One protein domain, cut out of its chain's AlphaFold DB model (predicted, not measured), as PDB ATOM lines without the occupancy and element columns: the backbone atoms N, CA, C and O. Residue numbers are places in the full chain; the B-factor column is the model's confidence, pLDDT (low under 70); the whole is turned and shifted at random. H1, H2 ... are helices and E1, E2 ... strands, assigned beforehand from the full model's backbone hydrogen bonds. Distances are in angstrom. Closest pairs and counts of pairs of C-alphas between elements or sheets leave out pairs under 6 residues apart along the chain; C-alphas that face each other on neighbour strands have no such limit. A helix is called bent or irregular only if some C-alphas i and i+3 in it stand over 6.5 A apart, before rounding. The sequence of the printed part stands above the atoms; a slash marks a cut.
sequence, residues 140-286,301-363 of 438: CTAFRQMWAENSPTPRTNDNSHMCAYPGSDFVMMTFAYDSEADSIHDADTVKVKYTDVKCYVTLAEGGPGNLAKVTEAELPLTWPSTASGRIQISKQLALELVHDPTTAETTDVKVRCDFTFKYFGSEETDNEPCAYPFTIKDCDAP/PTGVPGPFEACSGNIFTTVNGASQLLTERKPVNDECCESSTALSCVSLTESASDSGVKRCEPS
ATOM      1  N   CYS A 140     156.150   8.732  82.480       87.56
ATOM      2  CA  CYS A 140     155.483   7.902  81.482       87.56
ATOM      3  C   CYS A 140     154.531   6.849  82.062       87.56
ATOM      4  O   CYS A 140     153.492   6.584  81.458       87.56
ATOM      5  N   THR A 141     154.819   6.266  83.230       85.12
ATOM      6  CA  THR A 141     153.905   5.285  83.848       85.12
ATOM      7  C   THR A 141     152.618   5.942  84.342       85.12
ATOM      8  O   THR A 141     151.540   5.364  84.197       85.12
ATOM      9  N   ALA A 142     152.708   7.166  84.865       85.69
ATOM     10  CA  ALA A 142     151.545   7.948  85.282       85.69
ATOM     11  C   ALA A 142     150.902   8.739  84.126       85.69
ATOM     12  O   ALA A 142     149.804   9.267  84.286       85.69
ATOM     13  N   PHE A 143     151.541   8.804  82.951       91.75
ATOM     14  CA  PHE A 143     151.169   9.729  81.876       91.75
ATOM     15  C   PHE A 143     149.710   9.613  81.448       91.75
ATOM     16  O   PHE A 143     149.032  10.622  81.302       91.75
ATOM     17  N   ARG A 144     149.180   8.392  81.318       90.62
ATOM     18  CA  ARG A 144     147.766   8.184  80.971       90.62
ATOM     19  C   ARG A 144     146.811   8.825  81.982       90.62
ATOM     20  O   ARG A 144     145.777   9.340  81.584       90.62
ATOM     21  N   GLN A 145     147.146   8.790  83.270       89.56
ATOM     22  CA  GLN A 145     146.310   9.336  84.346       89.56
ATOM     23  C   GLN A 145     146.351  10.867  84.402       89.56
ATOM     24  O   GLN A 145     145.471  11.476  85.003       89.56
ATOM     25  N   MET A 146     147.335  11.487  83.743       91.88
ATOM     26  CA  MET A 146     147.392  12.939  83.564       91.88
ATOM     27  C   MET A 146     146.334  13.441  82.576       91.88
ATOM     28  O   MET A 146     146.085  14.640  82.520       91.88
ATOM     29  N   TRP A 147     145.713  12.553  81.793       91.75
ATOM     30  CA  TRP A 147     144.686  12.896  80.814       91.75
ATOM     31  C   TRP A 147     143.324  12.393  81.274       91.75
ATOM     32  O   TRP A 147     143.086  11.189  81.362       91.75
ATOM     33  N   ALA A 148     142.417  13.329  81.533       90.00
ATOM     34  CA  ALA A 148     141.028  13.037  81.849       90.00
ATOM     35  C   ALA A 148     140.131  13.446  80.680       90.00
ATOM     36  O   ALA A 148     140.257  14.553  80.162       90.00
ATOM     37  N   GLU A 149     139.219  12.564  80.283       88.44
ATOM     38  CA  GLU A 149     138.077  12.926  79.445       88.44
ATOM     39  C   GLU A 149     137.057  13.669  80.317       88.44
ATOM     40  O   GLU A 149     136.711  13.221  81.411       88.44
ATOM     41  N   ASN A 150     136.609  14.829  79.848       85.50
ATOM     42  CA  ASN A 150     135.604  15.648  80.521       85.50
ATOM     43  C   ASN A 150     134.235  15.579  79.839       85.50
ATOM     44  O   ASN A 150     133.289  16.176  80.348       85.50
ATOM     45  N   SER A 151     134.127  14.902  78.692       75.06
ATOM     46  CA  SER A 151     132.837  14.626  78.068       75.06
ATOM     47  C   SER A 151     131.931  13.871  79.065       75.06
ATOM     48  O   SER A 151     132.406  12.964  79.754       75.06
ATOM     49  N   PRO A 152     130.642  14.233  79.192       71.25
ATOM     50  CA  PRO A 152     129.703  13.535  80.070       71.25
ATOM     51  C   PRO A 152     129.672  12.007  79.834       71.25
ATOM     52  O   PRO A 152     129.710  11.543  78.697       71.25
ATOM     53  N   THR A 153     129.598  11.225  80.923       61.41
ATOM     54  CA  THR A 153     129.710   9.746  80.974       61.41
ATOM     55  C   THR A 153     128.614   8.980  80.192       61.41
ATOM     56  O   THR A 153     127.536   9.518  79.948       61.41
ATOM     57  N   PRO A 154     128.859   7.704  79.808       55.09
ATOM     58  CA  PRO A 154     129.029   7.265  78.419       55.09
ATOM     59  C   PRO A 154     127.718   6.922  77.701       55.09
ATOM     60  O   PRO A 154     126.794   6.365  78.294       55.09
ATOM     61  N   ARG A 155     127.683   7.153  76.382       54.84
ATOM     62  CA  ARG A 155     126.571   6.746  75.502       54.84
ATOM     63  C   ARG A 155     126.782   5.408  74.781       54.84
ATOM     64  O   ARG A 155     125.890   4.981  74.055       54.84
ATOM     65  N   THR A 156     127.887   4.683  75.007       49.34
ATOM     66  CA  THR A 156     128.075   3.350  74.397       49.34
ATOM     67  C   THR A 156     128.696   2.315  75.342       49.34
ATOM     68  O   THR A 156     129.471   2.642  76.235       49.34
ATOM     69  N   ASN A 157     128.367   1.036  75.111       51.12
ATOM     70  CA  ASN A 157     128.990  -0.136  75.753       51.12
ATOM     71  C   ASN A 157     130.395  -0.441  75.190       51.12
ATOM     72  O   ASN A 157     130.956  -1.508  75.449       51.12
ATOM     73  N   ASP A 158     130.924   0.452  74.358       57.09
ATOM     74  CA  ASP A 158     132.155   0.274  73.616       57.09
ATOM     75  C   ASP A 158     133.281   1.042  74.308       57.09
ATOM     76  O   ASP A 158     133.569   2.196  74.009       57.09
ATOM     77  N   ASN A 159     133.930   0.373  75.260       62.91
ATOM     78  CA  ASN A 159     135.052   0.927  76.024       62.91
ATOM     79  C   ASN A 159     136.316   1.179  75.170       62.91
ATOM     80  O   ASN A 159     137.368   1.480  75.737       62.91
ATOM     81  N   SER A 160     136.268   0.982  73.845       72.69
ATOM     82  CA  SER A 160     137.432   1.128  72.968       72.69
ATOM     83  C   SER A 160     137.635   2.547  72.420       72.69
ATOM     84  O   SER A 160     138.742   2.859  71.980       72.69
ATOM     85  N   HIS A 161     136.629   3.424  72.522       82.00
ATOM     86  CA  HIS A 161     136.677   4.796  72.007       82.00
ATOM     87  C   HIS A 161     136.140   5.811  73.023       82.00
ATOM     88  O   HIS A 161     135.213   5.508  73.773       82.00
ATOM     89  N   MET A 162     136.699   7.024  73.026       87.06
ATOM     90  CA  MET A 162     136.115   8.163  73.747       87.06
ATOM     91  C   MET A 162     135.020   8.813  72.898       87.06
ATOM     92  O   MET A 162     135.120   8.840  71.667       87.06
ATOM     93  N   CYS A 163     133.991   9.344  73.551       85.31
ATOM     94  CA  CYS A 163     132.829   9.898  72.869       85.31
ATOM     95  C   CYS A 163     132.936  11.413  72.733       85.31
ATOM     96  O   CYS A 163     133.280  12.117  73.691       85.31
ATOM     97  N   ALA A 164     132.594  11.918  71.548       85.88
ATOM     98  CA  ALA A 164     132.374  13.339  71.346       85.88
ATOM     99  C   ALA A 164     131.358  13.877  72.364       85.88
ATOM    100  O   ALA A 164     130.487  13.159  72.869       85.88
ATOM    101  N   TYR A 165     131.511  15.152  72.704       85.00
ATOM    102  CA  TYR A 165     130.574  15.851  73.559       85.00
ATOM    103  C   TYR A 165     129.173  15.787  72.915       85.00
ATOM    104  O   TYR A 165     129.077  15.943  71.700       85.00
ATOM    105  N   PRO A 166     128.086  15.550  73.674       81.44
ATOM    106  CA  PRO A 166     126.784  15.239  73.081       81.44
ATOM    107  C   PRO A 166     126.287  16.280  72.069       81.44
ATOM    108  O   PRO A 166     126.120  17.445  72.433       81.44
ATOM    109  N   GLY A 167     125.996  15.857  70.840       78.00
ATOM    110  CA  GLY A 167     125.557  16.695  69.721       78.00
ATOM    111  C   GLY A 167     126.665  17.541  69.090       78.00
ATOM    112  O   GLY A 167     126.358  18.489  68.377       78.00
ATOM    113  N   SER A 168     127.931  17.247  69.387       83.25
ATOM    114  CA  SER A 168     129.100  17.983  68.908       83.25
ATOM    115  C   SER A 168     130.091  17.083  68.188       83.25
ATOM    116  O   SER A 168     130.075  15.864  68.306       83.25
ATOM    117  N   ASP A 169     131.029  17.721  67.503       82.25
ATOM    118  CA  ASP A 169     132.106  17.104  66.745       82.25
ATOM    119  C   ASP A 169     133.451  17.121  67.488       82.25
ATOM    120  O   ASP A 169     134.496  17.020  66.859       82.25
ATOM    121  N   PHE A 170     133.475  17.259  68.818       88.38
ATOM    122  CA  PHE A 170     134.725  17.323  69.581       88.38
ATOM    123  C   PHE A 170     134.672  16.566  70.908       88.38
ATOM    124  O   PHE A 170     133.640  16.521  71.572       88.38
ATOM    125  N   VAL A 171     135.812  16.029  71.348       90.12
ATOM    126  CA  VAL A 171     136.003  15.487  72.705       90.12
ATOM    127  C   VAL A 171     136.649  16.541  73.590       90.12
ATOM    128  O   VAL A 171     137.638  17.163  73.200       90.12
ATOM    129  N   MET A 172     136.131  16.718  74.806       90.44
ATOM    130  CA  MET A 172     136.744  17.602  75.794       90.44
ATOM    131  C   MET A 172     137.673  16.818  76.718       90.44
ATOM    132  O   MET A 172     137.291  15.788  77.274       90.44
ATOM    133  N   MET A 173     138.884  17.332  76.919       91.50
ATOM    134  CA  MET A 173     139.894  16.705  77.767       91.50
ATOM    135  C   MET A 173     140.604  17.712  78.661       91.50
ATOM    136  O   MET A 173     140.691  18.901  78.354       91.50
ATOM    137  N   THR A 174     141.181  17.207  79.747       92.38
ATOM    138  CA  THR A 174     142.040  17.955  80.657       92.38
ATOM    139  C   THR A 174     143.365  17.234  80.805       92.38
ATOM    140  O   THR A 174     143.403  16.069  81.194       92.38
ATOM    141  N   PHE A 175     144.447  17.955  80.535       93.50
ATOM    142  CA  PHE A 175     145.787  17.587  80.963       93.50
ATOM    143  C   PHE A 175     146.039  18.157  82.357       93.50
ATOM    144  O   PHE A 175     145.973  19.373  82.545       93.50
ATOM    145  N   ALA A 176     146.343  17.299  83.322       91.94
ATOM    146  CA  ALA A 176     146.697  17.669  84.682       91.94
ATOM    147  C   ALA A 176     148.018  17.001  85.077       91.94
ATOM    148  O   ALA A 176     148.128  15.778  85.096       91.94
ATOM    149  N   TYR A 177     149.013  17.811  85.421       90.12
ATOM    150  CA  TYR A 177     150.323  17.347  85.859       90.12
ATOM    151  C   TYR A 177     150.702  17.991  87.185       90.12
ATOM    152  O   TYR A 177     150.566  19.202  87.361       90.12
ATOM    153  N   ASP A 178     151.216  17.177  88.099       87.62
ATOM    154  CA  ASP A 178     151.786  17.614  89.363       87.62
ATOM    155  C   ASP A 178     153.120  16.900  89.564       87.62
ATOM    156  O   ASP A 178     153.155  15.676  89.670       87.62
ATOM    157  N   SER A 179     154.221  17.651  89.612       82.31
ATOM    158  CA  SER A 179     155.569  17.073  89.709       82.31
ATOM    159  C   SER A 179     155.840  16.353  91.031       82.31
ATOM    160  O   SER A 179     156.884  15.725  91.183       82.31
ATOM    161  N   GLU A 180     154.946  16.502  92.008       78.00
ATOM    162  CA  GLU A 180     155.031  15.868  93.321       78.00
ATOM    163  C   GLU A 180     153.894  14.866  93.565       78.00
ATOM    164  O   GLU A 180     153.822  14.281  94.646       78.00
ATOM    165  N   ALA A 181     153.000  14.652  92.591       72.44
ATOM    166  CA  ALA A 181     152.040  13.558  92.682       72.44
ATOM    167  C   ALA A 181     152.790  12.221  92.601       72.44
ATOM    168  O   ALA A 181     153.619  12.015  91.718       72.44
ATOM    169  N   ASP A 182     152.512  11.336  93.559       60.75
ATOM    170  CA  ASP A 182     153.058   9.974  93.639       60.75
ATOM    171  C   ASP A 182     154.592   9.883  93.693       60.75
ATOM    172  O   ASP A 182     155.186   8.855  93.358       60.75
ATOM    173  N   SER A 183     155.252  10.949  94.151       62.47
ATOM    174  CA  SER A 183     156.705  11.007  94.233       62.47
ATOM    175  C   SER A 183     157.225  10.065  95.339       62.47
ATOM    176  O   SER A 183     157.086  10.303  96.541       62.47
ATOM    177  N   ILE A 184     157.785   8.918  94.928       61.31
ATOM    178  CA  ILE A 184     158.432   7.961  95.835       61.31
ATOM    179  C   ILE A 184     159.835   8.481  96.142       61.31
ATOM    180  O   ILE A 184     160.684   8.592  95.256       61.31
ATOM    181  N   HIS A 185     160.078   8.790  97.414       71.25
ATOM    182  CA  HIS A 185     161.386   9.215  97.902       71.25
ATOM    183  C   HIS A 185     161.965   8.190  98.846       71.25
ATOM    184  O   HIS A 185     161.691   8.202 100.048       71.25
ATOM    185  N   ASP A 186     162.801   7.324  98.288       77.81
ATOM    186  CA  ASP A 186     163.632   6.445  99.090       77.81
ATOM    187  C   ASP A 186     164.624   7.291  99.897       77.81
ATOM    188  O   ASP A 186     165.177   8.273  99.390       77.81
ATOM    189  N   ALA A 187     164.845   6.907 101.156       80.94
ATOM    190  CA  ALA A 187     165.599   7.694 102.135       80.94
ATOM    191  C   ALA A 187     167.020   8.075 101.674       80.94
ATOM    192  O   ALA A 187     167.512   9.140 102.041       80.94
ATOM    193  N   ASP A 188     167.639   7.234 100.842       82.81
ATOM    194  CA  ASP A 188     169.020   7.383 100.374       82.81
ATOM    195  C   ASP A 188     169.125   7.951  98.950       82.81
ATOM    196  O   ASP A 188     170.204   7.927  98.351       82.81
ATOM    197  N   THR A 189     168.024   8.460  98.392       86.44
ATOM    198  CA  THR A 189     167.976   8.992  97.025       86.44
ATOM    199  C   THR A 189     167.743  10.496  96.995       86.44
ATOM    200  O   THR A 189     167.088  11.060  97.869       86.44
ATOM    201  N   VAL A 190     168.266  11.154  95.960       87.94
ATOM    202  CA  VAL A 190     168.026  12.582  95.693       87.94
ATOM    203  C   VAL A 190     166.995  12.765  94.577       87.94
ATOM    204  O   VAL A 190     166.959  11.994  93.621       87.94
ATOM    205  N   LYS A 191     166.148  13.796  94.639       83.06
ATOM    206  CA  LYS A 191     165.147  14.026  93.581       83.06
ATOM    207  C   LYS A 191     165.764  14.640  92.332       83.06
ATOM    208  O   LYS A 191     166.571  15.564  92.427       83.06
ATOM    209  N   VAL A 192     165.310  14.214  91.156       83.62
ATOM    210  CA  VAL A 192     165.434  15.055  89.958       83.62
ATOM    211  C   VAL A 192     164.528  16.278  90.098       83.62
ATOM    212  O   VAL A 192     163.509  16.235  90.788       83.62
ATOM    213  N   LYS A 193     164.893  17.378  89.443       84.12
ATOM    214  CA  LYS A 193     164.047  18.571  89.372       84.12
ATOM    215  C   LYS A 193     163.502  18.705  87.960       84.12
ATOM    216  O   LYS A 193     164.282  18.963  87.048       84.12
ATOM    217  N   TYR A 194     162.190  18.583  87.783       85.19
ATOM    218  CA  TYR A 194     161.560  18.923  86.508       85.19
ATOM    219  C   TYR A 194     161.704  20.419  86.235       85.19
ATOM    220  O   TYR A 194     161.521  21.253  87.126       85.19
ATOM    221  N   THR A 195     162.076  20.756  85.007       85.94
ATOM    222  CA  THR A 195     162.359  22.135  84.594       85.94
ATOM    223  C   THR A 195     161.481  22.604  83.450       85.94
ATOM    224  O   THR A 195     161.329  23.813  83.306       85.94
ATOM    225  N   ASP A 196     160.920  21.683  82.664       88.19
ATOM    226  CA  ASP A 196     160.021  22.007  81.558       88.19
ATOM    227  C   ASP A 196     159.098  20.820  81.232       88.19
ATOM    228  O   ASP A 196     159.436  19.666  81.520       88.19
ATOM    229  N   VAL A 197     157.947  21.099  80.619       90.94
ATOM    230  CA  VAL A 197     157.125  20.090  79.941       90.94
ATOM    231  C   VAL A 197     156.578  20.681  78.657       90.94
ATOM    232  O   VAL A 197     155.949  21.741  78.660       90.94
ATOM    233  N   LYS A 198     156.774  19.958  77.557       93.88
ATOM    234  CA  LYS A 198     156.197  20.321  76.263       93.88
ATOM    235  C   LYS A 198     155.282  19.224  75.800       93.88
ATOM    236  O   LYS A 198     155.729  18.103  75.591       93.88
ATOM    237  N   CYS A 199     154.008  19.553  75.661       96.00
ATOM    238  CA  CYS A 199     153.002  18.616  75.207       96.00
ATOM    239  C   CYS A 199     152.606  18.913  73.767       96.00
ATOM    240  O   CYS A 199     152.575  20.062  73.342       96.00
ATOM    241  N   TYR A 200     152.270  17.861  73.041       97.12
ATOM    242  CA  TYR A 200     151.955  17.859  71.632       97.12
ATOM    243  C   TYR A 200     150.718  17.005  71.394       97.12
ATOM    244  O   TYR A 200     150.513  15.984  72.058       97.12
ATOM    245  N   VAL A 201     149.907  17.422  70.433       97.25
ATOM    246  CA  VAL A 201     148.691  16.731  70.018       97.25
ATOM    247  C   VAL A 201     148.801  16.412  68.533       97.25
ATOM    248  O   VAL A 201     149.225  17.244  67.734       97.25
ATOM    249  N   THR A 202     148.432  15.195  68.159       96.81
ATOM    250  CA  THR A 202     148.253  14.773  66.770       96.81
ATOM    251  C   THR A 202     146.853  14.196  66.623       96.81
ATOM    252  O   THR A 202     146.490  13.318  67.402       96.81
ATOM    253  N   LEU A 203     146.100  14.662  65.634       94.25
ATOM    254  CA  LEU A 203     144.804  14.121  65.230       94.25
ATOM    255  C   LEU A 203     144.912  13.621  63.791       94.25
ATOM    256  O   LEU A 203     145.566  14.251  62.964       94.25
ATOM    257  N   ALA A 204     144.305  12.481  63.493       92.31
ATOM    258  CA  ALA A 204     144.249  11.933  62.147       92.31
ATOM    259  C   ALA A 204     142.949  11.154  61.950       92.31
ATOM    260  O   ALA A 204     142.370  10.650  62.908       92.31
ATOM    261  N   GLU A 205     142.521  11.003  60.699       89.75
ATOM    262  CA  GLU A 205     141.470  10.045  60.363       89.75
ATOM    263  C   GLU A 205     141.836   8.649  60.891       89.75
ATOM    264  O   GLU A 205     142.989   8.209  60.766       89.75
ATOM    265  N   GLY A 206     140.852   7.963  61.472       87.06
ATOM    266  CA  GLY A 206     141.017   6.640  62.056       87.06
ATOM    267  C   GLY A 206     141.604   5.639  61.067       87.06
ATOM    268  O   GLY A 206     141.157   5.511  59.927       87.06
ATOM    269  N   GLY A 207     142.639   4.922  61.495       84.50
ATOM    270  CA  GLY A 207     143.249   3.885  60.680       84.50
ATOM    271  C   GLY A 207     144.746   3.707  60.921       84.50
ATOM    272  O   GLY A 207     145.476   4.637  61.282       84.50
ATOM    273  N   PRO A 208     145.262   2.492  60.669       84.12
ATOM    274  CA  PRO A 208     146.638   2.150  60.986       84.12
ATOM    275  C   PRO A 208     147.634   3.045  60.238       84.12
ATOM    276  O   PRO A 208     147.670   3.098  59.009       84.12
ATOM    277  N   GLY A 209     148.496   3.718  61.001       86.38
ATOM    278  CA  GLY A 209     149.594   4.530  60.473       86.38
ATOM    279  C   GLY A 209     149.207   5.935  60.006       86.38
ATOM    280  O   GLY A 209     150.088   6.659  59.539       86.38
ATOM    281  N   ASN A 210     147.947   6.359  60.145       90.06
ATOM    282  CA  ASN A 210     147.526   7.706  59.750       90.06
ATOM    283  C   ASN A 210     148.128   8.797  60.646       90.06
ATOM    284  O   ASN A 210     148.640   9.786  60.128       90.06
ATOM    285  N   LEU A 211     148.224   8.558  61.958       92.19
ATOM    286  CA  LEU A 211     148.914   9.447  62.906       92.19
ATOM    287  C   LEU A 211     150.373   9.762  62.529       92.19
ATOM    288  O   LEU A 211     150.895  10.797  62.922       92.19
ATOM    289  N   ALA A 212     151.059   8.880  61.791       91.56
ATOM    290  CA  ALA A 212     152.445   9.106  61.366       91.56
ATOM    291  C   ALA A 212     152.563  10.048  60.154       91.56
ATOM    292  O   ALA A 212     153.664  10.493  59.833       91.56
ATOM    293  N   LYS A 213     151.447  10.328  59.469       90.50
ATOM    294  CA  LYS A 213     151.372  11.195  58.282       90.50
ATOM    295  C   LYS A 213     150.940  12.624  58.621       90.50
ATOM    296  O   LYS A 213     150.901  13.466  57.726       90.50
ATOM    297  N   VAL A 214     150.580  12.879  59.881       93.12
ATOM    298  CA  VAL A 214     150.114  14.182  60.357       93.12
ATOM    299  C   VAL A 214     151.185  14.821  61.235       93.12
ATOM    300  O   VAL A 214     151.770  14.174  62.103       93.12
ATOM    301  N   THR A 215     151.444  16.104  61.004       95.00
ATOM    302  CA  THR A 215     152.336  16.902  61.859       95.00
ATOM    303  C   THR A 215     151.641  17.226  63.178       95.00
ATOM    304  O   THR A 215     150.488  17.644  63.167       95.00
ATOM    305  N   GLU A 216     152.327  17.068  64.305       95.75
ATOM    306  CA  GLU A 216     151.783  17.412  65.625       95.75
ATOM    307  C   GLU A 216     151.763  18.932  65.879       95.75
ATOM    308  O   GLU A 216     152.586  19.674  65.338       95.75
ATOM    309  N   ALA A 217     150.853  19.386  66.745       96.00
ATOM    310  CA  ALA A 217     150.797  20.756  67.257       96.00
ATOM    311  C   ALA A 217     151.209  20.810  68.726       96.00
ATOM    312  O   ALA A 217     150.826  19.942  69.507       96.00
ATOM    313  N   GLU A 218     151.924  21.859  69.127       95.75
ATOM    314  CA  GLU A 218     152.255  22.100  70.533       95.75
ATOM    315  C   GLU A 218     151.023  22.594  71.315       95.75
ATOM    316  O   GLU A 218     150.329  23.530  70.904       95.75
ATOM    317  N   LEU A 219     150.763  21.973  72.465       93.62
ATOM    318  CA  LEU A 219     149.789  22.427  73.447       93.62
ATOM    319  C   LEU A 219     150.404  23.588  74.240       93.62
ATOM    320  O   LEU A 219     151.392  23.375  74.945       93.62
ATOM    321  N   PRO A 220     149.830  24.804  74.193       90.25
ATOM    322  CA  PRO A 220     150.363  25.941  74.931       90.25
ATOM    323  C   PRO A 220     150.169  25.737  76.436       90.25
ATOM    324  O   PRO A 220     149.087  25.977  76.986       90.25
ATOM    325  N   LEU A 221     151.233  25.304  77.103       89.19
ATOM    326  CA  LEU A 221     151.291  25.149  78.548       89.19
ATOM    327  C   LEU A 221     151.999  26.346  79.174       89.19
ATOM    328  O   LEU A 221     153.048  26.790  78.715       89.19
ATOM    329  N   THR A 222     151.422  26.866  80.253       83.06
ATOM    330  CA  THR A 222     152.081  27.886  81.064       83.06
ATOM    331  C   THR A 222     152.830  27.182  82.178       83.06
ATOM    332  O   THR A 222     152.207  26.621  83.079       83.06
ATOM    333  N   TRP A 223     154.159  27.220  82.127       76.94
ATOM    334  CA  TRP A 223     154.987  26.662  83.187       76.94
ATOM    335  C   TRP A 223     154.978  27.592  84.411       76.94
ATOM    336  O   TRP A 223     155.426  28.739  84.311       76.94
ATOM    337  N   PRO A 224     154.454  27.157  85.569       72.69
ATOM    338  CA  PRO A 224     154.393  28.012  86.742       72.69
ATOM    339  C   PRO A 224     155.788  28.165  87.362       72.69
ATOM    340  O   PRO A 224     156.446  27.188  87.714       72.69
ATOM    341  N   SER A 225     156.236  29.405  87.568       60.66
ATOM    342  CA  SER A 225     157.438  29.684  88.356       60.66
ATOM    343  C   SER A 225     157.086  29.703  89.847       60.66
ATOM    344  O   SER A 225     156.804  30.760  90.417       60.66
ATOM    345  N   THR A 226     157.056  28.542  90.497       64.00
ATOM    346  CA  THR A 226     156.857  28.467  91.951       64.00
ATOM    347  C   THR A 226     158.201  28.469  92.681       64.00
ATOM    348  O   THR A 226     159.157  27.803  92.283       64.00
ATOM    349  N   ALA A 227     158.285  29.205  93.795       62.19
ATOM    350  CA  ALA A 227     159.479  29.217  94.647       62.19
ATOM    351  C   ALA A 227     159.740  27.854  95.320       62.19
ATOM    352  O   ALA A 227     160.877  27.544  95.662       62.19
ATOM    353  N   SER A 228     158.694  27.037  95.490       65.56
ATOM    354  CA  SER A 228     158.780  25.684  96.049       65.56
ATOM    355  C   SER A 228     159.368  24.660  95.077       65.56
ATOM    356  O   SER A 228     159.724  23.569  95.509       65.56
ATOM    357  N   GLY A 229     159.444  24.969  93.778       70.38
ATOM    358  CA  GLY A 229     159.879  24.021  92.750       70.38
ATOM    359  C   GLY A 229     158.853  22.937  92.394       70.38
ATOM    360  O   GLY A 229     159.110  22.184  91.462       70.38
ATOM    361  N   ARG A 230     157.695  22.876  93.075       81.56
ATOM    362  CA  ARG A 230     156.561  22.019  92.694       81.56
ATOM    363  C   ARG A 230     155.839  22.631  91.502       81.56
ATOM    364  O   ARG A 230     155.404  23.784  91.567       81.56
ATOM    365  N   ILE A 231     155.659  21.845  90.453       82.25
ATOM    366  CA  ILE A 231     154.944  22.247  89.246       82.25
ATOM    367  C   ILE A 231     153.549  21.652  89.286       82.25
ATOM    368  O   ILE A 231     153.403  20.454  89.489       82.25
ATOM    369  N   GLN A 232     152.542  22.495  89.076       87.69
ATOM    370  CA  GLN A 232     151.154  22.078  88.929       87.69
ATOM    371  C   GLN A 232     150.579  22.736  87.682       87.69
ATOM    372  O   GLN A 232     150.503  23.962  87.597       87.69
ATOM    373  N   ILE A 233     150.205  21.920  86.708       89.38
ATOM    374  CA  ILE A 233     149.646  22.351  85.431       89.38
ATOM    375  C   ILE A 233     148.274  21.713  85.309       89.38
ATOM    376  O   ILE A 233     148.119  20.520  85.543       89.38
ATOM    377  N   SER A 234     147.285  22.512  84.934       91.25
ATOM    378  CA  SER A 234     145.976  22.022  84.524       91.25
ATOM    379  C   SER A 234     145.555  22.787  83.282       91.25
ATOM    380  O   SER A 234     145.581  24.023  83.269       91.25
ATOM    381  N   LYS A 235     145.232  22.062  82.215       91.88
ATOM    382  CA  LYS A 235     144.881  22.641  80.925       91.88
ATOM    383  C   LYS A 235     143.756  21.853  80.281       91.88
ATOM    384  O   LYS A 235     143.920  20.678  79.977       91.88
ATOM    385  N   GLN A 236     142.639  22.529  80.040       92.50
ATOM    386  CA  GLN A 236     141.521  21.977  79.290       92.50
ATOM    387  C   GLN A 236     141.656  22.302  77.797       92.50
ATOM    388  O   GLN A 236     142.120  23.387  77.417       92.50
ATOM    389  N   LEU A 237     141.256  21.348  76.967       93.56
ATOM    390  CA  LEU A 237     141.311  21.413  75.515       93.56
ATOM    391  C   LEU A 237     140.140  20.645  74.891       93.56
ATOM    392  O   LEU A 237     139.523  19.797  75.538       93.56
ATOM    393  N   ALA A 238     139.862  20.948  73.628       93.06
ATOM    394  CA  ALA A 238     138.934  20.221  72.778       93.06
ATOM    395  C   ALA A 238     139.679  19.636  71.577       93.06
ATOM    396  O   ALA A 238     140.579  20.273  71.024       93.06
ATOM    397  N   LEU A 239     139.294  18.426  71.192       93.62
ATOM    398  CA  LEU A 239     139.845  17.682  70.069       93.62
ATOM    399  C   LEU A 239     138.721  17.434  69.067       93.62
ATOM    400  O   LEU A 239     137.826  16.647  69.368       93.62
ATOM    401  N   GLU A 240     138.746  18.123  67.928       91.06
ATOM    402  CA  GLU A 240     137.736  17.952  66.879       91.06
ATOM    403  C   GLU A 240     137.911  16.604  66.165       91.06
ATOM    404  O   GLU A 240     139.027  16.141  65.914       91.06
ATOM    405  N   LEU A 241     136.792  15.972  65.827       88.06
ATOM    406  CA  LEU A 241     136.739  14.828  64.935       88.06
ATOM    407  C   LEU A 241     137.249  15.262  63.559       88.06
ATOM    408  O   LEU A 241     136.844  16.286  63.012       88.06
ATOM    409  N   VAL A 242     138.132  14.463  62.970       82.62
ATOM    410  CA  VAL A 242     138.567  14.658  61.590       82.62
ATOM    411  C   VAL A 242     137.389  14.355  60.677       82.62
ATOM    412  O   VAL A 242     136.962  13.209  60.549       82.62
ATOM    413  N   HIS A 243     136.864  15.402  60.052       67.69
ATOM    414  CA  HIS A 243     135.714  15.310  59.169       67.69
ATOM    415  C   HIS A 243     136.169  14.932  57.749       67.69
ATOM    416  O   HIS A 243     136.560  15.796  56.964       67.69
ATOM    417  N   ASP A 244     136.121  13.638  57.411       58.19
ATOM    418  CA  ASP A 244     136.063  13.195  56.012       58.19
ATOM    419  C   ASP A 244     134.621  12.759  55.703       58.19
ATOM    420  O   ASP A 244     134.164  11.753  56.253       58.19
ATOM    421  N   PRO A 245     133.894  13.477  54.822       44.44
ATOM    422  CA  PRO A 245     132.490  13.200  54.513       44.44
ATOM    423  C   PRO A 245     132.258  11.838  53.837       44.44
ATOM    424  O   PRO A 245     131.110  11.481  53.567       44.44
ATOM    425  N   THR A 246     133.316  11.084  53.524       43.47
ATOM    426  CA  THR A 246     133.231   9.786  52.850       43.47
ATOM    427  C   THR A 246     133.784   8.600  53.641       43.47
ATOM    428  O   THR A 246     133.410   7.471  53.309       43.47
ATOM    429  N   THR A 247     134.634   8.796  54.663       49.38
ATOM    430  CA  THR A 247     135.433   7.681  55.227       49.38
ATOM    431  C   THR A 247     135.707   7.684  56.739       49.38
ATOM    432  O   THR A 247     135.978   6.608  57.280       49.38
ATOM    433  N   ALA A 248     135.600   8.804  57.460       60.59
ATOM    434  CA  ALA A 248     136.079   8.867  58.845       60.59
ATOM    435  C   ALA A 248     135.003   8.474  59.880       60.59
ATOM    436  O   ALA A 248     134.310   9.324  60.429       60.59
ATOM    437  N   GLU A 249     134.882   7.180  60.196       73.56
ATOM    438  CA  GLU A 249     134.034   6.702  61.313       73.56
ATOM    439  C   GLU A 249     134.635   7.051  62.690       73.56
ATOM    440  O   GLU A 249     133.933   7.171  63.693       73.56
ATOM    441  N   THR A 250     135.958   7.214  62.750       86.69
ATOM    442  CA  THR A 250     136.704   7.505  63.978       86.69
ATOM    443  C   THR A 250     137.864   8.456  63.697       86.69
ATOM    444  O   THR A 250     138.297   8.627  62.556       86.69
ATOM    445  N   THR A 251     138.388   9.077  64.749       90.56
ATOM    446  CA  THR A 251     139.594   9.907  64.712       90.56
ATOM    447  C   THR A 251     140.621   9.340  65.675       90.56
ATOM    448  O   THR A 251     140.358   9.199  66.870       90.56
ATOM    449  N   ASP A 252     141.804   9.023  65.163       93.44
ATOM    450  CA  ASP A 252     142.930   8.617  65.989       93.44
ATOM    451  C   ASP A 252     143.621   9.857  66.551       93.44
ATOM    452  O   ASP A 252     143.949  10.804  65.832       93.44
ATOM    453  N   VAL A 253     143.879   9.830  67.854       95.00
ATOM    454  CA  VAL A 253     144.556  10.892  68.588       95.00
ATOM    455  C   VAL A 253     145.817  10.338  69.230       95.00
ATOM    456  O   VAL A 253     145.850   9.234  69.770       95.00
ATOM    457  N   LYS A 254     146.880  11.137  69.219       96.38
ATOM    458  CA  LYS A 254     148.083  10.898  70.011       96.38
ATOM    459  C   LYS A 254     148.434  12.163  70.766       96.38
ATOM    460  O   LYS A 254     148.758  13.179  70.155       96.38
ATOM    461  N   VAL A 255     148.433  12.070  72.089       96.38
ATOM    462  CA  VAL A 255     149.047  13.083  72.947       96.38
ATOM    463  C   VAL A 255     150.447  12.627  73.327       96.38
ATOM    464  O   VAL A 255     150.671  11.453  73.633       96.38
ATOM    465  N   ARG A 256     151.412  13.539  73.278       96.62
ATOM    466  CA  ARG A 256     152.814  13.277  73.612       96.62
ATOM    467  C   ARG A 256     153.328  14.404  74.483       96.62
ATOM    468  O   ARG A 256     153.063  15.547  74.157       96.62
ATOM    469  N   CYS A 257     154.061  14.119  75.548       96.12
ATOM    470  CA  CYS A 257     154.745  15.152  76.316       96.12
ATOM    471  C   CYS A 257     156.207  14.787  76.535       96.12
ATOM    472  O   CYS A 257     156.511  13.640  76.856       96.12
ATOM    473  N   ASP A 258     157.084  15.772  76.385       94.44
ATOM    474  CA  ASP A 258     158.494  15.684  76.741       94.44
ATOM    475  C   ASP A 258     158.683  16.333  78.107       94.44
ATOM    476  O   ASP A 258     158.497  17.546  78.252       94.44
ATOM    477  N   PHE A 259     159.011  15.523  79.112       91.56
ATOM    478  CA  PHE A 259     159.311  16.005  80.455       91.56
ATOM    479  C   PHE A 259     160.813  16.234  80.589       91.56
ATOM    480  O   PHE A 259     161.589  15.278  80.626       91.56
ATOM    481  N   THR A 260     161.220  17.496  80.689       90.31
ATOM    482  CA  THR A 260     162.621  17.865  80.892       90.31
ATOM    483  C   THR A 260     162.918  17.905  82.380       90.31
ATOM    484  O   THR A 260     162.247  18.617  83.140       90.31
ATOM    485  N   PHE A 261     163.959  17.205  82.810       87.62
ATOM    486  CA  PHE A 261     164.422  17.238  84.191       87.62
ATOM    487  C   PHE A 261     165.928  17.437  84.282       87.62
ATOM    488  O   PHE A 261     166.690  17.153  83.365       87.62
ATOM    489  N   LYS A 262     166.354  17.947  85.434       87.81
ATOM    490  CA  LYS A 262     167.745  18.204  85.780       87.81
ATOM    491  C   LYS A 262     168.156  17.307  86.937       87.81
ATOM    492  O   LYS A 262     167.442  17.214  87.944       87.81
ATOM    493  N   TYR A 263     169.315  16.670  86.814       86.69
ATOM    494  CA  TYR A 263     169.863  15.850  87.889       86.69
ATOM    495  C   TYR A 263     170.295  16.729  89.069       86.69
ATOM    496  O   TYR A 263     170.953  17.757  88.905       86.69
ATOM    497  N   PHE A 264     169.945  16.319  90.291       86.94
ATOM    498  CA  PHE A 264     170.374  17.004  91.511       86.94
ATOM    499  C   PHE A 264     171.893  17.215  91.550       86.94
ATOM    500  O   PHE A 264     172.665  16.256  91.471       86.94
ATOM    501  N   GLY A 265     172.304  18.471  91.729       81.94
ATOM    502  CA  GLY A 265     173.709  18.856  91.848       81.94
ATOM    503  C   GLY A 265     174.488  18.903  90.532       81.94
ATOM    504  O   GLY A 265     175.642  19.317  90.568       81.94
ATOM    505  N   SER A 266     173.869  18.553  89.401       83.12
ATOM    506  CA  SER A 266     174.463  18.609  88.061       83.12
ATOM    507  C   SER A 266     173.790  19.690  87.216       83.12
ATOM    508  O   SER A 266     172.639  20.026  87.464       83.12
ATOM    509  N   GLU A 267     174.489  20.215  86.206       84.88
ATOM    510  CA  GLU A 267     173.905  21.043  85.136       84.88
ATOM    511  C   GLU A 267     173.276  20.206  84.012       84.88
ATOM    512  O   GLU A 267     172.606  20.746  83.136       84.88
ATOM    513  N   GLU A 268     173.470  18.889  84.054       86.19
ATOM    514  CA  GLU A 268     172.945  17.949  83.075       86.19
ATOM    515  C   GLU A 268     171.418  17.853  83.142       86.19
ATOM    516  O   GLU A 268     170.822  17.659  84.211       86.19
ATOM    517  N   THR A 269     170.805  17.975  81.969       88.12
ATOM    518  CA  THR A 269     169.371  17.825  81.749       88.12
ATOM    519  C   THR A 269     169.104  16.639  80.846       88.12
ATOM    520  O   THR A 269     169.853  16.413  79.897       88.12
ATOM    521  N   ASP A 270     167.995  15.961  81.089       87.62
ATOM    522  CA  ASP A 270     167.533  14.835  80.292       87.62
ATOM    523  C   ASP A 270     166.025  14.967  80.027       87.62
ATOM    524  O   ASP A 270     165.335  15.756  80.684       87.62
ATOM    525  N   ASN A 271     165.534  14.232  79.032       89.56
ATOM    526  CA  ASN A 271     164.153  14.284  78.570       89.56
ATOM    527  C   ASN A 271     163.507  12.902  78.631       89.56
ATOM    528  O   ASN A 271     164.022  11.937  78.068       89.56
ATOM    529  N   GLU A 272     162.323  12.834  79.231       89.81
ATOM    530  CA  GLU A 272     161.483  11.637  79.252       89.81
ATOM    531  C   GLU A 272     160.278  11.842  78.306       89.81
ATOM    532  O   GLU A 272     159.306  12.499  78.691       89.81
ATOM    533  N   PRO A 273     160.330  11.351  77.049       93.81
ATOM    534  CA  PRO A 273     159.226  11.470  76.102       93.81
ATOM    535  C   PRO A 273     158.156  10.402  76.366       93.81
ATOM    536  O   PRO A 273     158.398   9.203  76.219       93.81
ATOM    537  N   CYS A 274     156.939  10.837  76.681       94.81
ATOM    538  CA  CYS A 274     155.798   9.968  76.958       94.81
ATOM    539  C   CYS A 274     154.704  10.185  75.917       94.81
ATOM    540  O   CYS A 274     154.403  11.321  75.564       94.81
ATOM    541  N   ALA A 275     154.080   9.113  75.429       95.12
ATOM    542  CA  ALA A 275     152.998   9.198  74.455       95.12
ATOM    543  C   ALA A 275     151.823   8.301  74.845       95.12
ATOM    544  O   ALA A 275     152.009   7.198  75.357       95.12
ATOM    545  N   TYR A 276     150.614   8.775  74.562       93.25
ATOM    546  CA  TYR A 276     149.368   8.069  74.814       93.25
ATOM    547  C   TYR A 276     148.460   8.206  73.586       93.25
ATOM    548  O   TYR A 276     147.899   9.279  73.351       93.25
ATOM    549  N   PRO A 277     148.360   7.155  72.756       94.00
ATOM    550  CA  PRO A 277     147.390   7.105  71.677       94.00
ATOM    551  C   PRO A 277     146.027   6.626  72.189       94.00
ATOM    552  O   PRO A 277     145.947   5.752  73.054       94.00
ATOM    553  N   PHE A 278     144.962   7.176  71.622       91.62
ATOM    554  CA  PHE A 278     143.578   6.758  71.832       91.62
ATOM    555  C   PHE A 278     142.742   7.157  70.614       91.62
ATOM    556  O   PHE A 278     143.214   7.882  69.742       91.62
ATOM    557  N   THR A 279     141.501   6.695  70.550       91.31
ATOM    558  CA  THR A 279     140.610   6.968  69.422       91.31
ATOM    559  C   THR A 279     139.335   7.620  69.942       91.31
ATOM    560  O   THR A 279     138.824   7.241  70.999       91.31
ATOM    561  N   ILE A 280     138.834   8.599  69.198       89.06
ATOM    562  CA  ILE A 280     137.608   9.338  69.492       89.06
ATOM    563  C   ILE A 280     136.584   9.122  68.370       89.06
ATOM    564  O   ILE A 280     136.968   8.892  67.219       89.06
ATOM    565  N   LYS A 281     135.291   9.180  68.690       86.38
ATOM    566  CA  LYS A 281     134.205   9.061  67.704       86.38
ATOM    567  C   LYS A 281     132.972   9.847  68.123       86.38
ATOM    568  O   LYS A 281     132.796  10.137  69.307       86.38
ATOM    569  N   ASP A 282     132.102  10.131  67.161       82.38
ATOM    570  CA  ASP A 282     130.733  10.514  67.481       82.38
ATOM    571  C   ASP A 282     129.984   9.277  68.004       82.38
ATOM    572  O   ASP A 282     129.996   8.206  67.391       82.38
ATOM    573  N   CYS A 283     129.412   9.403  69.196       78.31
ATOM    574  CA  CYS A 283     128.682   8.330  69.866       78.31
ATOM    575  C   CYS A 283     127.172   8.537  69.828       78.31
ATOM    576  O   CYS A 283     126.434   7.655  70.281       78.31
ATOM    577  N   ASP A 284     126.717   9.684  69.336       71.44
ATOM    578  CA  ASP A 284     125.303   9.938  69.173       71.44
ATOM    579  C   ASP A 284     124.807   9.228  67.914       71.44
ATOM    580  O   ASP A 284     125.509   9.093  66.912       71.44
ATOM    581  N   ALA A 285     123.594   8.677  67.982       50.84
ATOM    582  CA  ALA A 285     122.971   8.140  66.783       50.84
ATOM    583  C   ALA A 285     122.769   9.306  65.797       50.84
ATOM    584  O   ALA A 285     122.336  10.370  66.239       50.84
ATOM    585  N   PRO A 286     123.049   9.136  64.493       46.47
ATOM    586  CA  PRO A 286     122.894  10.217  63.529       46.47
ATOM    587  C   PRO A 286     121.434  10.689  63.503       46.47
ATOM    588  O   PRO A 286     120.554   9.991  62.997       46.47
ATOM    589  N   PRO A 301     132.895  27.648  55.386       44.12
ATOM    590  CA  PRO A 301     134.203  27.778  54.738       44.12
ATOM    591  C   PRO A 301     135.038  28.960  55.268       44.12
ATOM    592  O   PRO A 301     136.177  29.145  54.841       44.12
ATOM    593  N   THR A 302     134.483  29.775  56.172       48.34
ATOM    594  CA  THR A 302     135.132  30.952  56.763       48.34
ATOM    595  C   THR A 302     135.920  30.656  58.043       48.34
ATOM    596  O   THR A 302     136.601  31.542  58.551       48.34
ATOM    597  N   GLY A 303     135.880  29.416  58.551       62.16
ATOM    598  CA  GLY A 303     136.581  29.015  59.779       62.16
ATOM    599  C   GLY A 303     135.881  29.443  61.075       62.16
ATOM    600  O   GLY A 303     136.399  29.180  62.161       62.16
ATOM    601  N   VAL A 304     134.706  30.075  60.969       73.50
ATOM    602  CA  VAL A 304     133.883  30.468  62.118       73.50
ATOM    603  C   VAL A 304     132.987  29.303  62.553       73.50
ATOM    604  O   VAL A 304     132.292  28.751  61.697       73.50
ATOM    605  N   PRO A 305     132.965  28.951  63.854       81.06
ATOM    606  CA  PRO A 305     132.223  27.803  64.366       81.06
ATOM    607  C   PRO A 305     130.721  27.828  64.047       81.06
ATOM    608  O   PRO A 305     130.043  28.849  64.239       81.06
ATOM    609  N   GLY A 306     130.219  26.688  63.567       77.38
ATOM    610  CA  GLY A 306     128.801  26.416  63.318       77.38
ATOM    611  C   GLY A 306     128.021  25.989  64.572       77.38
ATOM    612  O   GLY A 306     128.576  25.949  65.672       77.38
ATOM    613  N   PRO A 307     126.715  25.680  64.445       78.19
ATOM    614  CA  PRO A 307     125.923  25.133  65.547       78.19
ATOM    615  C   PRO A 307     126.606  23.915  66.178       78.19
ATOM    616  O   PRO A 307     127.032  23.009  65.471       78.19
ATOM    617  N   PHE A 308     126.687  23.899  67.507       83.12
ATOM    618  CA  PHE A 308     127.288  22.841  68.320       83.12
ATOM    619  C   PHE A 308     128.792  22.576  68.129       83.12
ATOM    620  O   PHE A 308     129.332  21.697  68.806       83.12
ATOM    621  N   GLU A 309     129.493  23.374  67.327       85.62
ATOM    622  CA  GLU A 309     130.954  23.340  67.233       85.62
ATOM    623  C   GLU A 309     131.610  24.105  68.398       85.62
ATOM    624  O   GLU A 309     131.016  25.002  69.020       85.62
ATOM    625  N   ALA A 310     132.865  23.766  68.702       89.06
ATOM    626  CA  ALA A 310     133.644  24.468  69.717       89.06
ATOM    627  C   ALA A 310     134.023  25.890  69.254       89.06
ATOM    628  O   ALA A 310     134.524  26.092  68.148       89.06
ATOM    629  N   CYS A 311     133.823  26.882  70.127       89.12
ATOM    630  CA  CYS A 311     133.955  28.309  69.789       89.12
ATOM    631  C   CYS A 311     134.894  29.117  70.687       89.12
ATOM    632  O   CYS A 311     135.136  30.299  70.442       89.12
ATOM    633  N   SER A 312     135.439  28.497  71.729       91.00
ATOM    634  CA  SER A 312     136.431  29.120  72.605       91.00
ATOM    635  C   SER A 312     137.273  28.067  73.314       91.00
ATOM    636  O   SER A 312     136.878  26.903  73.410       91.00
ATOM    637  N   GLY A 313     138.421  28.486  73.840       89.94
ATOM    638  CA  GLY A 313     139.378  27.623  74.530       89.94
ATOM    639  C   GLY A 313     140.498  27.108  73.621       89.94
ATOM    640  O   GLY A 313     140.861  27.729  72.623       89.94
ATOM    641  N   ASN A 314     141.113  25.985  74.005       91.88
ATOM    642  CA  ASN A 314     142.209  25.368  73.247       91.88
ATOM    643  C   ASN A 314     141.637  24.249  72.379       91.88
ATOM    644  O   ASN A 314     141.517  23.122  72.845       91.88
ATOM    645  N   ILE A 315     141.259  24.577  71.151       92.56
ATOM    646  CA  ILE A 315     140.638  23.636  70.216       92.56
ATOM    647  C   ILE A 315     141.688  23.193  69.206       92.56
ATOM    648  O   ILE A 315     142.365  24.041  68.624       92.56
ATOM    649  N   PHE A 316     141.833  21.887  69.011       93.88
ATOM    650  CA  PHE A 316     142.740  21.307  68.028       93.88
ATOM    651  C   PHE A 316     141.964  20.588  66.936       93.88
ATOM    652  O   PHE A 316     141.044  19.826  67.225       93.88
ATOM    653  N   THR A 317     142.385  20.821  65.699       91.69
ATOM    654  CA  THR A 317     141.768  20.278  64.488       91.69
ATOM    655  C   THR A 317     142.841  19.832  63.498       91.69
ATOM    656  O   THR A 317     144.031  20.081  63.715       91.69
ATOM    657  N   THR A 318     142.439  19.162  62.420       90.19
ATOM    658  CA  THR A 318     143.345  18.729  61.346       90.19
ATOM    659  C   THR A 318     143.093  19.540  60.087       90.19
ATOM    660  O   THR A 318     141.963  19.625  59.618       90.19
ATOM    661  N   VAL A 319     144.155  20.090  59.502       88.06
ATOM    662  CA  VAL A 319     144.082  20.877  58.266       88.06
ATOM    663  C   VAL A 319     145.049  20.366  57.203       88.06
ATOM    664  O   VAL A 319     146.051  19.698  57.481       88.06
ATOM    665  N   ASN A 320     144.762  20.723  55.951       87.00
ATOM    666  CA  ASN A 320     145.662  20.496  54.827       87.00
ATOM    667  C   ASN A 320     146.816  21.505  54.858       87.00
ATOM    668  O   ASN A 320     146.651  22.669  54.493       87.00
ATOM    669  N   GLY A 321     147.999  21.050  55.274       80.94
ATOM    670  CA  GLY A 321     149.232  21.822  55.166       80.94
ATOM    671  C   GLY A 321     149.802  21.851  53.746       80.94
ATOM    672  O   GLY A 321     149.306  21.205  52.826       80.94
ATOM    673  N   ALA A 322     150.910  22.578  53.567       78.31
ATOM    674  CA  ALA A 322     151.540  22.764  52.254       78.31
ATOM    675  C   ALA A 322     152.079  21.462  51.622       78.31
ATOM    676  O   ALA A 322     152.134  21.353  50.399       78.31
ATOM    677  N   SER A 323     152.506  20.495  52.440       80.31
ATOM    678  CA  SER A 323     153.102  19.228  51.985       80.31
ATOM    679  C   SER A 323     152.505  17.979  52.632       80.31
ATOM    680  O   SER A 323     152.726  16.880  52.129       80.31
ATOM    681  N   GLN A 324     151.791  18.130  53.746       86.50
ATOM    682  CA  GLN A 324     151.155  17.048  54.492       86.50
ATOM    683  C   GLN A 324     150.057  17.609  55.395       86.50
ATOM    684  O   GLN A 324     150.006  18.818  55.636       86.50
ATOM    685  N   LEU A 325     149.209  16.726  55.916       89.62
ATOM    686  CA  LEU A 325     148.253  17.076  56.959       89.62
ATOM    687  C   LEU A 325     148.996  17.555  58.211       89.62
ATOM    688  O   LEU A 325     150.080  17.063  58.556       89.62
ATOM    689  N   LEU A 326     148.411  18.513  58.912       92.69
ATOM    690  CA  LEU A 326     148.915  18.951  60.203       92.69
ATOM    691  C   LEU A 326     147.763  19.167  61.168       92.69
ATOM    692  O   LEU A 326     146.686  19.617  60.786       92.69
ATOM    693  N   THR A 327     148.016  18.835  62.422       94.25
ATOM    694  CA  THR A 327     147.208  19.310  63.527       94.25
ATOM    695  C   THR A 327     147.549  20.770  63.773       94.25
ATOM    696  O   THR A 327     148.721  21.147  63.761       94.25
ATOM    697  N   GLU A 328     146.540  21.592  64.033       93.31
ATOM    698  CA  GLU A 328     146.732  22.965  64.484       93.31
ATOM    699  C   GLU A 328     145.721  23.354  65.551       93.31
ATOM    700  O   GLU A 328     144.688  22.710  65.736       93.31
ATOM    701  N   ARG A 329     146.035  24.437  66.263       92.00
ATOM    702  CA  ARG A 329     145.085  25.070  67.168       92.00
ATOM    703  C   ARG A 329     144.163  25.985  66.363       92.00
ATOM    704  O   ARG A 329     144.644  26.978  65.813       92.00
ATOM    705  N   LYS A 330     142.863  25.691  66.362       88.06
ATOM    706  CA  LYS A 330     141.839  26.468  65.651       88.06
ATOM    707  C   LYS A 330     141.807  27.910  66.185       88.06
ATOM    708  O   LYS A 330     141.734  28.105  67.405       88.06
ATOM    709  N   PRO A 331     141.889  28.934  65.318       85.94
ATOM    710  CA  PRO A 331     141.796  30.325  65.737       85.94
ATOM    711  C   PRO A 331     140.332  30.684  66.012       85.94
ATOM    712  O   PRO A 331     139.589  31.027  65.100       85.94
ATOM    713  N   VAL A 332     139.919  30.607  67.275       85.25
ATOM    714  CA  VAL A 332     138.567  30.980  67.717       85.25
ATOM    715  C   VAL A 332     138.576  32.262  68.552       85.25
ATOM    716  O   VAL A 332     139.565  32.575  69.219       85.25
ATOM    717  N   ASN A 333     137.474  33.010  68.512       85.25
ATOM    718  CA  ASN A 333     137.337  34.345  69.103       85.25
ATOM    719  C   ASN A 333     136.012  34.546  69.869       85.25
ATOM    720  O   ASN A 333     135.524  35.670  69.939       85.25
ATOM    721  N   ASP A 334     135.440  33.478  70.443       86.62
ATOM    722  CA  ASP A 334     134.135  33.485  71.133       86.62
ATOM    723  C   ASP A 334     132.936  33.865  70.231       86.62
ATOM    724  O   ASP A 334     131.847  34.157  70.732       86.62
ATOM    725  N   GLU A 335     133.100  33.848  68.906       84.62
ATOM    726  CA  GLU A 335     132.029  34.118  67.946       84.62
ATOM    727  C   GLU A 335     131.465  32.816  67.364       84.62
ATOM    728  O   GLU A 335     132.177  31.832  67.160       84.62
ATOM    729  N   CYS A 336     130.159  32.825  67.098       82.50
ATOM    730  CA  CYS A 336     129.425  31.721  66.495       82.50
ATOM    731  C   CYS A 336     128.712  32.240  65.262       82.50
ATOM    732  O   CYS A 336     127.835  33.089  65.391       82.50
ATOM    733  N   CYS A 337     129.079  31.707  64.102       77.62
ATOM    734  CA  CYS A 337     128.669  32.175  62.788       77.62
ATOM    735  C   CYS A 337     128.803  33.693  62.513       77.62
ATOM    736  O   CYS A 337     128.166  34.542  63.128       77.62
ATOM    737  N   GLU A 338     129.501  34.043  61.431       64.12
ATOM    738  CA  GLU A 338     129.801  35.426  61.009       64.12
ATOM    739  C   GLU A 338     128.596  36.357  60.740       64.12
ATOM    740  O   GLU A 338     128.786  37.543  60.478       64.12
ATOM    741  N   SER A 339     127.350  35.871  60.774       59.09
ATOM    742  CA  SER A 339     126.174  36.661  60.366       59.09
ATOM    743  C   SER A 339     124.886  36.416  61.160       59.09
ATOM    744  O   SER A 339     123.846  36.982  60.818       59.09
ATOM    745  N   SER A 340     124.927  35.617  62.231       63.12
ATOM    746  CA  SER A 340     123.725  35.209  62.963       63.12
ATOM    747  C   SER A 340     123.793  35.572  64.444       63.12
ATOM    748  O   SER A 340     124.673  35.125  65.163       63.12
ATOM    749  N   THR A 341     122.800  36.314  64.946       66.75
ATOM    750  CA  THR A 341     122.586  36.487  66.399       66.75
ATOM    751  C   THR A 341     121.868  35.291  67.034       66.75
ATOM    752  O   THR A 341     121.543  35.317  68.223       66.75
ATOM    753  N   ALA A 342     121.538  34.270  66.240       74.44
ATOM    754  CA  ALA A 342     120.786  33.108  66.694       74.44
ATOM    755  C   ALA A 342     121.665  32.041  67.353       74.44
ATOM    756  O   ALA A 342     121.109  31.095  67.894       74.44
ATOM    757  N   LEU A 343     122.992  32.192  67.331       81.56
ATOM    758  CA  LEU A 343     123.922  31.356  68.084       81.56
ATOM    759  C   LEU A 343     124.696  32.208  69.093       81.56
ATOM    760  O   LEU A 343     124.991  33.377  68.846       81.56
ATOM    761  N   SER A 344     125.042  31.605  70.223       86.69
ATOM    762  CA  SER A 344     125.878  32.213  71.256       86.69
ATOM    763  C   SER A 344     126.949  31.226  71.709       86.69
ATOM    764  O   SER A 344     126.686  30.029  71.807       86.69
ATOM    765  N   CYS A 345     128.162  31.718  71.969       88.94
ATOM    766  CA  CYS A 345     129.265  30.893  72.455       88.94
ATOM    767  C   CYS A 345     129.145  30.710  73.976       88.94
ATOM    768  O   CYS A 345     129.449  31.622  74.751       88.94
ATOM    769  N   VAL A 346     128.660  29.544  74.407       89.50
ATOM    770  CA  VAL A 346     128.280  29.258  75.798       89.50
ATOM    771  C   VAL A 346     129.280  28.305  76.453       89.50
ATOM    772  O   VAL A 346     129.748  27.344  75.842       89.50
ATOM    773  N   SER A 347     129.615  28.566  77.719       90.25
ATOM    774  CA  SER A 347     130.460  27.678  78.521       90.25
ATOM    775  C   SER A 347     129.763  26.359  78.835       90.25
ATOM    776  O   SER A 347     128.607  26.343  79.254       90.25
ATOM    777  N   LEU A 348     130.499  25.258  78.688       88.44
ATOM    778  CA  LEU A 348     130.034  23.931  79.086       88.44
ATOM    779  C   LEU A 348     130.085  23.783  80.615       88.44
ATOM    780  O   LEU A 348     130.858  24.466  81.287       88.44
ATOM    781  N   THR A 349     129.277  22.886  81.175       86.12
ATOM    782  CA  THR A 349     129.149  22.740  82.639       86.12
ATOM    783  C   THR A 349     130.442  22.227  83.278       86.12
ATOM    784  O   THR A 349     130.819  22.640  84.373       86.12
ATOM    785  N   GLU A 350     131.145  21.345  82.576       85.81
ATOM    786  CA  GLU A 350     132.404  20.711  82.972       85.81
ATOM    787  C   GLU A 350     133.629  21.558  82.578       85.81
ATOM    788  O   GLU A 350     134.778  21.153  82.781       85.81
ATOM    789  N   SER A 351     133.391  22.726  81.979       84.50
ATOM    790  CA  SER A 351     134.421  23.628  81.483       84.50
ATOM    791  C   SER A 351     134.867  24.637  82.539       84.50
ATOM    792  O   SER A 351     134.091  25.080  83.387       84.50
ATOM    793  N   ALA A 352     136.144  25.016  82.500       79.12
ATOM    794  CA  ALA A 352     136.672  26.058  83.378       79.12
ATOM    795  C   ALA A 352     136.111  27.443  82.996       79.12
ATOM    796  O   ALA A 352     136.069  27.800  81.820       79.12
ATOM    797  N   SER A 353     135.750  28.265  83.987       65.69
ATOM    798  CA  SER A 353     134.991  29.511  83.774       65.69
ATOM    799  C   SER A 353     135.672  30.547  82.867       65.69
ATOM    800  O   SER A 353     134.987  31.199  82.083       65.69
ATOM    801  N   ASP A 354     137.002  30.677  82.944       65.56
ATOM    802  CA  ASP A 354     137.723  31.818  82.348       65.56
ATOM    803  C   ASP A 354     138.620  31.430  81.155       65.56
ATOM    804  O   ASP A 354     139.125  32.297  80.448       65.56
ATOM    805  N   SER A 355     138.858  30.132  80.929       73.31
ATOM    806  CA  SER A 355     139.741  29.641  79.848       73.31
ATOM    807  C   SER A 355     139.376  28.256  79.307       73.31
ATOM    808  O   SER A 355     140.152  27.656  78.556       73.31
ATOM    809  N   GLY A 356     138.229  27.729  79.732       84.12
ATOM    810  CA  GLY A 356     137.748  26.429  79.310       84.12
ATOM    811  C   GLY A 356     137.126  26.449  77.915       84.12
ATOM    812  O   GLY A 356     137.001  27.489  77.266       84.12
ATOM    813  N   VAL A 357     136.757  25.261  77.449       90.69
ATOM    814  CA  VAL A 357     136.099  25.061  76.155       90.69
ATOM    815  C   VAL A 357     134.661  25.585  76.199       90.69
ATOM    816  O   VAL A 357     133.937  25.367  77.176       90.69
ATOM    817  N   LYS A 358     134.236  26.262  75.134       92.06
ATOM    818  CA  LYS A 358     132.848  26.703  74.925       92.06
ATOM    819  C   LYS A 358     132.302  26.153  73.613       92.06
ATOM    820  O   LYS A 358     133.084  25.817  72.723       92.06
ATOM    821  N   ARG A 359     130.977  26.129  73.484       89.69
ATOM    822  CA  ARG A 359     130.256  25.626  72.311       89.69
ATOM    823  C   ARG A 359     129.223  26.626  71.801       89.69
ATOM    824  O   ARG A 359     128.614  27.341  72.595       89.69
ATOM    825  N   CYS A 360     129.006  26.643  70.491       86.81
ATOM    826  CA  CYS A 360     127.916  27.399  69.888       86.81
ATOM    827  C   CYS A 360     126.559  26.754  70.161       86.81
ATOM    828  O   CYS A 360     126.265  25.670  69.669       86.81
ATOM    829  N   GLU A 361     125.713  27.454  70.906       85.12
ATOM    830  CA  GLU A 361     124.348  27.038  71.217       85.12
ATOM    831  C   GLU A 361     123.337  27.975  70.560       85.12
ATOM    832  O   GLU A 361     123.590  29.186  70.508       85.12
ATOM    833  N   PRO A 362     122.165  27.474  70.135       81.69
ATOM    834  CA  PRO A 362     121.032  28.322  69.803       81.69
ATOM    835  C   PRO A 362     120.745  29.316  70.929       81.69
ATOM    836  O   PRO A 362     120.488  28.938  72.072       81.69
ATOM    837  N   SER A 363     120.771  30.605  70.599       70.88
ATOM    838  CA  SER A 363     120.369  31.692  71.479       70.88
ATOM    839  C   SER A 363     118.898  31.497  71.833       70.88
ATOM    840  O   SER A 363     118.012  31.933  71.095       70.88
TER     841      SER A 363
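What this domain is: This is residues 140 to 286 and 301 to 363 of the 438 residues of an uncharacterized protein of Phytophthora fragariae (UniProt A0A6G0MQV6). Two strongly twisted sheets lie partly face to face, their long strands E2, E5, E3, E6 and E7 running roughly along one axis; the five-stranded one is curled like part of a barrel and brings its hairpin E9 and E10 to E3 and E4. H1 sits at the side between E2 and E7, a small third sheet of E8, E12 and E11 packs near one end, and at the other end residues 184 to 189 stick out. The printed part has 210 residues, with elements in the order H1 E1 E2 E3 H2 E4 E5 E6 E7 E8 E9 E10 E11 E12; the class is mostly strand, though under half of the residues are in named elements. The sheets are E1-E2-E5-E9-E10, mixed, and E4-E3-E6-E7 and E8-E12-E11, both antiparallel. The whole is compact, with a radius of gyration of the C-alphas of 18.8 A, and elongated, spanning 62 by 40 by 38 A.

Where its parts are: H1, residues 140 to 146, begins at C-alpha (155.483, 7.902, 81.482) and is irregular, C-alphas 141 and 144 being 7.4 A apart. E1 is 147 to 149, E2 170 to 178 (26.1 A), E3 193 to 205 (37.7 A), H2 210 to 213, E4 217 to 219, E5 232 to 240 (26.1 A), E6 251 to 262 (36.1 A) and E7 269 to 281 (38.9 A). E8 is 310 to 312, E9 315 to 320, E10 325 to 329, E11 343 to 347 and E12 358 to 362, ending at C-alpha (121.032, 28.322, 69.803).

How they stand to each other: In the curled sheet, E1 and E2 form a hairpin, with N 148 and O 174 2.9 A apart. E2 and E5 are antiparallel at 165 degrees, with N 173 and O 237 at 2.9 A. E5 and E9 are parallel, with N 240 and O 316 at 2.9 A; the hairpin E9 and E10 has N 319 and O 326 at 2.9 A. In the second sheet, N 217 and O 201 of E4 and E3 are 2.9 A apart, N 200 and O 256 of E3 and E6 2.7 A, and N 257 and O 274 of the hairpin E6 and E7 2.8 A. Between these sheets, the closest C-alphas of E4 and E10 are those of Ala 217 and Thr 327, 5.4 A. H1 is at the curled sheet's level and over E7, at a height of 8.4 A over the second sheet; H2 is over E3 on the opposite face, at 7.3 A. In H1, 1 of 3 O i to N i+4 pairs and 3 of 4 O i to N i+3 pairs are within hydrogen-bond range; H2 is too short for an O i to N i+4 pair. In the third sheet, N 311 and O 358 of E8 and E12 are 2.9 A apart, and N 346 and O 359 of the hairpin E11 and E12 2.9 A.

The domain as a whole: The two C-alphas farthest apart, of Asp 188 and Ser 339, are 65.5 A apart. Residues 287 to 300 are not printed, and C-alphas 286 and 301 are 22.7 A apart across the cut. The links E1 to E2, E2 to E3, E4 to E5 and E10 to E11 are long. Mean pLDDT of the printed part is 82.7; 31 residues are under 70, among them 153 to 159 and 243 to 248.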